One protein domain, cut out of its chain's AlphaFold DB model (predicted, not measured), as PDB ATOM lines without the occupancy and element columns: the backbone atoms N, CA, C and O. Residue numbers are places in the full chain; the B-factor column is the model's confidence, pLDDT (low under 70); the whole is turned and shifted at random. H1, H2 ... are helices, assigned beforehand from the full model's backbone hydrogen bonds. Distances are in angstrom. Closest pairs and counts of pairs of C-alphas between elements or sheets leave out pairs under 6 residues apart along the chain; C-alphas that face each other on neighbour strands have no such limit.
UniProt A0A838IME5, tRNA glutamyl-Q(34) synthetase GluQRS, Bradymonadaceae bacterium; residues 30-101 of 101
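AT A GLANCE: This is residues 30 to 101 of the 101 residues of the protein "tRNA glutamyl-Q(34) synthetase GluQRS" of Bradymonadaceae bacterium (UniProt A0A838IME5). The printed part makes one open, flattened ring: from residue 30 it runs round through H1, the foot of H2, H3 and H4, and residues 94 to 101 bring it back to near residue 30. H2 stands inside the ring, and the link after it folds back toward H3. The printed part has 72 residues with four named helices, H1, H2, H3 and H4 in that order, and no named strand; the class is all helix, though only 30 residues are in named elements. It is only just compact, close to loose, with a radius of gyration of the C-alphas of 13.0 A, and spans 34 by 27 by 16 A.

HOW THE PARTS SIT: After residues 30 to 46, which hold no named element, comes H1, residues 47 to 52. It is near H2, residues 57 to 67, with 6 pairs of C-alphas within 10 A, the closest at 8.3 A. H2 and H3, residues 79 to 85, only just touch, with 3 pairs of C-alphas within 8 A; the closest C-alphas are those of Val 61 and Leu 79, 6.6 A apart. Their lines stand at a steep tilt of 43 degrees, and they run the same way. H4, residues 88 to 93, touches no helix and is apart from H1, H2 and H3. In H1, H2 and H4 every O i to N i+4 pair is within hydrogen-bond range; in H3, 2 of 3 are.

IN THESE COORDINATES: H1 begins at C-alpha 47 (586.953, 416.945, 406.004). H2 measures 15.4 A from first to last C-alpha, H3 10.2 A, H4 8.9 A and H1 8.8 A. H4 ends at C-alpha 93 (608.380, 417.991, 389.399).

THE WHOLE: The C-alphas of Tyr 52 and Asp 89 are the two farthest apart, at 35.7 A, while those of Met 30 and Phe 101 are 6.6 A apart. The printed part has no cut. The link from H2 to H3 is long, with 11 residues; the other two are tight. The mean pLDDT of the printed part is 82.7, and residues 42 to 43 and 93 to 101 are under 70.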
ATOM      1  N   MET A  30     592.432 418.262 392.036       81.38
ATOM      2  CA  MET A  30     592.106 416.890 392.414       81.38
ATOM      3  C   MET A  30     590.952 416.374 391.557       81.38
ATOM      4  O   MET A  30     589.938 417.068 391.377       81.38
ATOM      5  N   LEU A  31     591.122 415.166 391.036       82.19
ATOM      6  CA  LEU A  31     590.132 414.468 390.227       82.19
ATOM      7  C   LEU A  31     589.556 413.287 391.010       82.19
ATOM      8  O   LEU A  31     590.259 412.688 391.818       82.19
ATOM      9  N   ASP A  32     588.288 412.967 390.757       79.19
ATOM     10  CA  ASP A  32     587.655 411.740 391.233       79.19
ATOM     11  C   ASP A  32     588.102 410.518 390.405       79.19
ATOM     12  O   ASP A  32     588.745 410.632 389.353       79.19
ATOM     13  N   ALA A  33     587.682 409.328 390.834       77.88
ATOM     14  CA  ALA A  33     587.917 408.071 390.121       77.88
ATOM     15  C   ALA A  33     587.354 408.030 388.679       77.88
ATOM     16  O   ALA A  33     587.680 407.120 387.916       77.88
ATOM     17  N   GLN A  34     586.512 408.988 388.277       82.56
ATOM     18  CA  GLN A  34     585.992 409.150 386.915       82.56
ATOM     19  C   GLN A  34     586.683 410.290 386.147       82.56
ATOM     20  O   GLN A  34     586.189 410.697 385.093       82.56
ATOM     21  N   GLN A  35     587.822 410.798 386.637       78.62
ATOM     22  CA  GLN A  35     588.597 411.892 386.036       78.62
ATOM     23  C   GLN A  35     587.839 413.225 385.959       78.62
ATOM     24  O   GLN A  35     588.171 414.118 385.174       78.62
ATOM     25  N   ARG A  36     586.805 413.395 386.783       82.75
ATOM     26  CA  ARG A  36     586.080 414.657 386.910       82.75
ATOM     27  C   ARG A  36     586.656 415.431 388.077       82.75
ATOM     28  O   ARG A  36     587.096 414.863 389.069       82.75
ATOM     29  N   ARG A  37     586.621 416.758 387.979       82.00
ATOM     30  CA  ARG A  37     587.035 417.632 389.080       82.00
ATOM     31  C   ARG A  37     586.264 417.258 390.345       82.00
ATOM     32  O   ARG A  37     585.038 417.358 390.350       82.00
ATOM     33  N   LEU A  38     586.989 416.952 391.417       81.81
ATOM     34  CA  LEU A  38     586.385 416.692 392.714       81.81
ATOM     35  C   LEU A  38     585.576 417.920 393.148       81.81
ATOM     36  O   LEU A  38     586.079 419.053 393.188       81.81
ATOM     37  N   SER A  39     584.302 417.711 393.451       79.25
ATOM     38  CA  SER A  39     583.405 418.776 393.867       79.25
ATOM     39  C   SER A  39     582.512 418.296 395.004       79.25
ATOM     40  O   SER A  39     582.023 417.171 395.008       79.25
ATOM     41  N   LYS A  40     582.242 419.187 395.966       70.81
ATOM     42  CA  LYS A  40     581.312 418.909 397.076       70.81
ATOM     43  C   LYS A  40     579.893 418.583 396.599       70.81
ATOM     44  O   LYS A  40     579.103 418.046 397.362       70.81
ATOM     45  N   ARG A  41     579.538 418.961 395.365       75.94
ATOM     46  CA  ARG A  41     578.207 418.709 394.793       75.94
ATOM     47  C   ARG A  41     578.057 417.276 394.296       75.94
ATOM     48  O   ARG A  41     576.934 416.796 394.227       75.94
ATOM     49  N   ASP A  42     579.171 416.616 393.995       67.25
ATOM     50  CA  ASP A  42     579.194 415.270 393.423       67.25
ATOM     51  C   ASP A  42     579.325 414.179 394.500       67.25
ATOM     52  O   ASP A  42     579.575 413.021 394.182       67.25
ATOM     53  N   GLY A  43     579.135 414.539 395.777       69.50
ATOM     54  CA  GLY A  43     579.144 413.595 396.896       69.50
ATOM     55  C   GLY A  43     580.535 413.226 397.413       69.50
ATOM     56  O   GLY A  43     580.652 412.257 398.149       69.50
ATOM     57  N   ALA A  44     581.576 413.980 397.044       77.50
ATOM     58  CA  ALA A  44     582.902 413.810 397.630       77.50
ATOM     59  C   ALA A  44     582.886 414.134 399.132       77.50
ATOM     60  O   ALA A  44     582.372 415.190 399.527       77.50
ATOM     61  N   ASP A  45     583.493 413.260 399.939       82.81
ATOM     62  CA  ASP A  45     583.578 413.425 401.390       82.81
ATOM     63  C   ASP A  45     584.271 414.741 401.758       82.81
ATOM     64  O   ASP A  45     585.357 415.083 401.277       82.81
ATOM     65  N   SER A  46     583.651 415.506 402.651       87.50
ATOM     66  CA  SER A  46     584.289 416.669 403.250       87.50
ATOM     67  C   SER A  46     585.233 416.256 404.385       87.50
ATOM     68  O   SER A  46     585.104 415.191 404.981       87.50
ATOM     69  N   LEU A  47     586.137 417.154 404.795       88.88
ATOM     70  CA  LEU A  47     586.953 416.945 406.004       88.88
ATOM     71  C   LEU A  47     586.113 416.737 407.278       88.88
ATOM     72  O   LEU A  47     586.624 416.241 408.283       88.88
ATOM     73  N   GLN A  48     584.853 417.179 407.281       91.19
ATOM     74  CA  GLN A  48     583.933 416.919 408.379       91.19
ATOM     75  C   GLN A  48     583.398 415.484 408.307       91.19
ATOM     76  O   GLN A  48     583.383 414.810 409.332       91.19
ATOM     77  N   ASP A  49     583.055 415.000 407.113       91.69
ATOM     78  CA  ASP A  49     582.603 413.622 406.889       91.69
ATOM     79  C   ASP A  49     583.714 412.627 407.231       91.69
ATOM     80  O   ASP A  49     583.499 411.718 408.027       91.69
ATOM     81  N   LEU A  50     584.947 412.879 406.769       92.00
ATOM     82  CA  LEU A  50     586.115 412.059 407.118       92.00
ATOM     83  C   LEU A  50     586.329 411.968 408.637       92.00
ATOM     84  O   LEU A  50     586.708 410.920 409.155       92.00
ATOM     85  N   ARG A  51     586.046 413.048 409.371       92.44
ATOM     86  CA  ARG A  51     586.134 413.062 410.836       92.44
ATOM     87  C   ARG A  51     585.018 412.256 411.492       92.44
ATOM     88  O   ARG A  51     585.285 411.587 412.483       92.44
ATOM     89  N   TYR A  52     583.793 412.319 410.968       94.31
ATOM     90  CA  TYR A  52     582.685 411.482 411.443       94.31
ATOM     91  C   TYR A  52     582.923 409.995 411.171       94.31
ATOM     92  O   TYR A  52     582.490 409.164 411.958       94.31
ATOM     93  N   LEU A  53     583.653 409.675 410.102       93.94
ATOM     94  CA  LEU A  53     584.131 408.326 409.788       93.94
ATOM     95  C   LEU A  53     585.371 407.913 410.604       93.94
ATOM     96  O   LEU A  53     585.993 406.902 410.292       93.94
ATOM     97  N   GLU A  54     585.757 408.698 411.616       95.06
ATOM     98  CA  GLU A  54     586.903 408.446 412.501       95.06
ATOM     99  C   GLU A  54     588.244 408.272 411.760       95.06
ATOM    100  O   GLU A  54     589.182 407.651 412.265       95.06
ATOM    101  N   ARG A  55     588.383 408.867 410.564       94.56
ATOM    102  CA  ARG A  55     589.655 408.874 409.832       94.56
ATOM    103  C   ARG A  55     590.690 409.684 410.608       94.56
ATOM    104  O   ARG A  55     590.462 410.845 410.961       94.56
ATOM    105  N   SER A  56     591.858 409.085 410.837       96.00
ATOM    106  CA  SER A  56     592.962 409.780 411.497       96.00
ATOM    107  C   SER A  56     593.499 410.906 410.595       96.00
ATOM    108  O   SER A  56     593.602 410.726 409.377       96.00
ATOM    109  N   PRO A  57     593.899 412.068 411.152       95.75
ATOM    110  CA  PRO A  57     594.535 413.123 410.365       95.75
ATOM    111  C   PRO A  57     595.778 412.638 409.607       95.75
ATOM    112  O   PRO A  57     596.012 413.073 408.484       95.75
ATOM    113  N   ALA A  58     596.544 411.719 410.204       96.56
ATOM    114  CA  ALA A  58     597.745 411.148 409.602       96.56
ATOM    115  C   ALA A  58     597.436 410.312 408.349       96.56
ATOM    116  O   ALA A  58     598.144 410.414 407.349       96.56
ATOM    117  N   SER A  59     596.343 409.543 408.376       95.94
ATOM    118  CA  SER A  59     595.858 408.787 407.218       95.94
ATOM    119  C   SER A  59     595.398 409.715 406.092       95.94
ATOM    120  O   SER A  59     595.765 409.502 404.941       95.94
ATOM    121  N   VAL A  60     594.661 410.788 406.412       94.25
ATOM    122  CA  VAL A  60     594.210 411.769 405.404       94.25
ATOM    123  C   VAL A  60     595.398 412.485 404.752       94.25
ATOM    124  O   VAL A  60     595.435 412.643 403.534       94.25
ATOM    125  N   VAL A  61     596.389 412.908 405.544       94.81
ATOM    126  CA  VAL A  61     597.610 413.547 405.021       94.81
ATOM    127  C   VAL A  61     598.393 412.584 404.135       94.81
ATOM    128  O   VAL A  61     598.826 412.981 403.055       94.81
ATOM    129  N   GLY A  62     598.561 411.332 404.560       94.31
ATOM    130  CA  GLY A  62     599.284 410.334 403.781       94.31
ATOM    131  C   GLY A  62     598.597 409.961 402.474       94.31
ATOM    132  O   GLY A  62     599.268 409.857 401.451       94.31
ATOM    133  N   GLU A  63     597.269 409.857 402.467       92.25
ATOM    134  CA  GLU A  63     596.474 409.641 401.254       92.25
ATOM    135  C   GLU A  63     596.635 410.806 400.262       92.25
ATOM    136  O   GLU A  63     596.960 410.592 399.094       92.25
ATOM    137  N   LEU A  64     596.525 412.052 400.739       89.38
ATOM    138  CA  LEU A  64     596.751 413.243 399.914       89.38
ATOM    139  C   LEU A  64     598.189 413.310 399.379       89.38
ATOM    140  O   LEU A  64     598.400 413.600 398.203       89.38
ATOM    141  N   ALA A  65     599.190 413.023 400.208       90.12
ATOM    142  CA  ALA A  65     600.586 413.011 399.780       90.12
ATOM    143  C   ALA A  65     600.866 411.894 398.759       90.12
ATOM    144  O   ALA A  65     601.581 412.122 397.779       90.12
ATOM    145  N   ALA A  66     600.269 410.714 398.938       88.62
ATOM    146  CA  ALA A  66     600.375 409.605 397.997       88.62
ATOM    147  C   ALA A  66     599.700 409.926 396.657       88.62
ATOM    148  O   ALA A  66     600.252 409.580 395.615       88.62
ATOM    149  N   SER A  67     598.576 410.660 396.659       84.19
ATOM    150  CA  SER A  67     597.907 411.114 395.422       84.19
ATOM    151  C   SER A  67     598.788 412.009 394.542       84.19
ATOM    152  O   SER A  67     598.575 412.114 393.336       84.19
ATOM    153  N   LEU A  68     599.797 412.639 395.147       82.50
ATOM    154  CA  LEU A  68     600.802 413.465 394.482       82.50
ATOM    155  C   LEU A  68     602.112 412.705 394.221       82.50
ATOM    156  O   LEU A  68     603.079 413.305 393.767       82.50
ATOM    157  N   GLY A  69     602.184 411.410 394.539       84.06
ATOM    158  CA  GLY A  69     603.403 410.607 394.415       84.06
ATOM    159  C   GLY A  69     604.531 411.015 395.369       84.06
ATOM    160  O   GLY A  69     605.683 410.666 395.126       84.06
ATOM    161  N   LEU A  70     604.228 411.760 396.440       85.38
ATOM    162  CA  LEU A  70     605.230 412.230 397.408       85.38
ATOM    163  C   LEU A  70     605.616 411.152 398.429       85.38
ATOM    164  O   LEU A  70     606.718 411.182 398.966       85.38
ATOM    165  N   VAL A  71     604.711 410.211 398.695       89.56
ATOM    166  CA  VAL A  71     604.905 409.068 399.602       89.56
ATOM    167  C   VAL A  71     604.233 407.822 399.023       89.56
ATOM    168  O   VAL A  71     603.457 407.908 398.069       89.56
ATOM    169  N   SER A  72     604.507 406.645 399.591       90.38
ATOM    170  CA  SER A  72     603.843 405.403 399.176       90.38
ATOM    171  C   SER A  72     602.363 405.367 399.603       90.38
ATOM    172  O   SER A  72     602.032 405.867 400.683       90.38
ATOM    173  N   PRO A  73     601.460 404.745 398.819       93.31
ATOM    174  CA  PRO A  73     600.066 404.552 399.221       93.31
ATOM    175  C   PRO A  73     599.934 403.842 400.574       93.31
ATOM    176  O   PRO A  73     600.679 402.906 400.861       93.31
ATOM    177  N   GLY A  74     598.981 404.286 401.398       93.31
ATOM    178  CA  GLY A  74     598.758 403.747 402.745       93.31
ATOM    179  C   GLY A  74     599.716 404.274 403.818       93.31
ATOM    180  O   GLY A  74     599.646 403.817 404.955       93.31
ATOM    181  N   SER A  75     600.595 405.227 403.487       93.81
ATOM    182  CA  SER A  75     601.408 405.912 404.496       93.81
ATOM    183  C   SER A  75     600.516 406.651 405.498       93.81
ATOM    184  O   SER A  75     599.532 407.275 405.111       93.81
ATOM    185  N   GLU A  76     600.890 406.632 406.775       96.06
ATOM    186  CA  GLU A  76     600.286 407.467 407.813       96.06
ATOM    187  C   GLU A  76     601.367 408.363 408.401       96.06
ATOM    188  O   GLU A  76     602.332 407.880 408.988       96.06
ATOM    189  N   LEU A  77     601.218 409.670 408.215       95.75
ATOM    190  CA  LEU A  77     602.193 410.646 408.680       95.75
ATOM    191  C   LEU A  77     601.530 411.984 408.966       95.75
ATOM    192  O   LEU A  77     600.548 412.378 408.339       95.75
ATOM    193  N   SER A  78     602.087 412.707 409.921       95.06
ATOM    194  CA  SER A  78     601.720 414.087 410.184       95.06
ATOM    195  C   SER A  78     602.195 415.011 409.060       95.06
ATOM    196  O   SER A  78     603.136 414.726 408.318       95.06
ATOM    197  N   LEU A  79     601.583 416.194 408.984       91.81
ATOM    198  CA  LEU A  79     602.062 417.250 408.094       91.81
ATOM    199  C   LEU A  79     603.506 417.667 408.425       91.81
ATOM    200  O   LEU A  79     604.256 418.019 407.523       91.81
ATOM    201  N   GLY A  80     603.902 417.624 409.702       93.69
ATOM    202  CA  GLY A  80     605.264 417.959 410.126       93.69
ATOM    203  C   GLY A  80     606.303 416.976 409.587       93.69
ATOM    204  O   GLY A  80     607.328 417.407 409.070       93.69
ATOM    205  N   GLU A  81     606.009 415.675 409.649       93.50
ATOM    206  CA  GLU A  81     606.856 414.627 409.063       93.50
ATOM    207  C   GLU A  81     606.933 414.767 407.541       93.50
ATOM    208  O   GLU A  81     608.027 414.751 406.983       93.50
ATOM    209  N   LEU A  82     605.801 415.019 406.871       91.19
ATOM    210  CA  LEU A  82     605.782 415.250 405.424       91.19
ATOM    211  C   LEU A  82     606.652 416.454 405.023       91.19
ATOM    212  O   LEU A  82     607.406 416.386 404.056       91.19
ATOM    213  N   LEU A  83     606.574 417.560 405.767       89.69
ATOM    214  CA  LEU A  83     607.365 418.764 405.492       89.69
ATOM    215  C   LEU A  83     608.867 418.578 405.748       89.69
ATOM    216  O   LEU A  83     609.657 419.341 405.199       89.69
ATOM    217  N   GLY A  84     609.263 417.587 406.552       87.25
ATOM    218  CA  GLY A  84     610.668 417.212 406.721       87.25
ATOM    219  C   GLY A  84     611.285 416.607 405.456       87.25
ATOM    220  O   GLY A  84     612.480 416.770 405.228       87.25
ATOM    221  N   GLU A  85     610.464 415.965 404.620       76.12
ATOM    222  CA  GLU A  85     610.886 415.221 403.425       76.12
ATOM    223  C   GLU A  85     610.620 415.991 402.112       76.12
ATOM    224  O   GLU A  85     611.331 415.830 401.118       76.12
ATOM    225  N   VAL A  86     609.595 416.855 402.078       80.75
ATOM    226  CA  VAL A  86     609.179 417.563 400.854       80.75
ATOM    227  C   VAL A  86     610.035 418.805 400.592       80.75
ATOM    228  O   VAL A  86     610.055 419.762 401.365       80.75
ATOM    229  N   THR A  87     610.669 418.844 399.418       79.38
ATOM    230  CA  THR A  87     611.438 420.002 398.937       79.38
ATOM    231  C   THR A  87     610.684 420.792 397.865       79.38
ATOM    232  O   THR A  87     609.813 420.274 397.162       79.38
ATOM    233  N   LEU A  88     611.058 422.063 397.668       75.88
ATOM    234  CA  LEU A  88     610.539 422.864 396.551       75.88
ATOM    235  C   LEU A  88     610.857 422.241 395.183       75.88
ATOM    236  O   LEU A  88     610.107 422.458 394.235       75.88
ATOM    237  N   ASP A  89     611.943 421.473 395.070       76.38
ATOM    238  CA  ASP A  89     612.296 420.763 393.839       76.38
ATOM    239  C   ASP A  89     611.392 419.557 393.584       76.38
ATOM    240  O   ASP A  89     610.949 419.375 392.451       76.38
ATOM    241  N   ALA A  90     611.016 418.810 394.625       74.38
ATOM    242  CA  ALA A  90     609.997 417.767 394.508       74.38
ATOM    243  C   ALA A  90     608.656 418.359 394.035       74.38
ATOM    244  O   ALA A  90     608.053 417.870 393.082       74.38
ATOM    245  N   LEU A  91     608.241 419.498 394.604       73.31
ATOM    246  CA  LEU A  91     607.031 420.204 394.166       73.31
ATOM    247  C   LEU A  91     607.140 420.745 392.730       73.31
ATOM    248  O   LEU A  91     606.135 420.820 392.022       73.31
ATOM    249  N   ARG A  92     608.351 421.091 392.266       72.50
ATOM    250  CA  ARG A  92     608.591 421.510 390.876       72.50
ATOM    251  C   ARG A  92     608.335 420.404 389.868       72.50
ATOM    252  O   ARG A  92     607.871 420.705 388.769       72.50
ATOM    253  N   GLN A  93     608.605 419.161 390.244       69.81
ATOM    254  CA  GLN A  93     608.380 417.991 389.399       69.81
ATOM    255  C   GLN A  93     606.895 417.617 389.293       69.81
ATOM    256  O   GLN A  93     606.501 417.004 388.308       69.81
ATOM    257  N   LEU A  94     606.045 418.086 390.216       66.38
ATOM    258  CA  LEU A  94     604.582 417.941 390.137       66.38
ATOM    259  C   LEU A  94     603.924 418.841 389.078       66.38
ATOM    260  O   LEU A  94     602.699 418.861 388.938       66.38
ATOM    261  N   ARG A  95     604.710 419.628 388.334       57.12
ATOM    262  CA  ARG A  95     604.205 420.520 387.288       57.12
ATOM    263  C   ARG A  95     603.632 419.679 386.136       57.12
ATOM    264  O   ARG A  95     604.379 419.176 385.306       57.12
ATOM    265  N   GLY A  96     602.304 419.557 386.096       54.59
ATOM    266  CA  GLY A  96     601.577 418.743 385.114       54.59
ATOM    267  C   GLY A  96     601.250 417.314 385.568       54.59
ATOM    268  O   GLY A  96     600.763 416.540 384.753       54.59
ATOM    269  N   ALA A  97     601.501 416.962 386.835       53.56
ATOM    270  CA  ALA A  97     600.991 415.718 387.413       53.56
ATOM    271  C   ALA A  97     599.455 415.772 387.531       53.56
ATOM    272  O   ALA A  97     598.888 416.849 387.666       53.56
ATOM    273  N   GLU A  98     598.760 414.642 387.499       51.81
ATOM    274  CA  GLU A  98     597.332 414.581 387.836       51.81
ATOM    275  C   GLU A  98     597.206 414.019 389.253       51.81
ATOM    276  O   GLU A  98     597.733 412.947 389.537       51.81
ATOM    277  N   ALA A  99     596.549 414.754 390.155       52.88
ATOM    278  CA  ALA A  99     596.300 414.291 391.517       52.88
ATOM    279  C   ALA A  99     595.002 413.473 391.534       52.88
ATOM    280  O   ALA A  99     593.921 414.024 391.297       52.88
ATOM    281  N   GLN A 100     595.112 412.168 391.777       53.94
ATOM    282  CA  GLN A 100     593.980 411.236 391.772       53.94
ATOM    283  C   GLN A 100     593.532 410.930 393.203       53.94
ATOM    284  O   GLN A 100     594.367 410.571 394.032       53.94
ATOM    285  N   PHE A 101     592.235 411.074 393.479       54.97
ATOM    286  CA  PHE A 101     591.622 410.770 394.773       54.97
ATOM    287  C   PHE A 101     590.552 409.686 394.627       54.97
ATOM    288  O   PHE A 101     589.760 409.755 393.653       54.97
TER     289      PHE A 101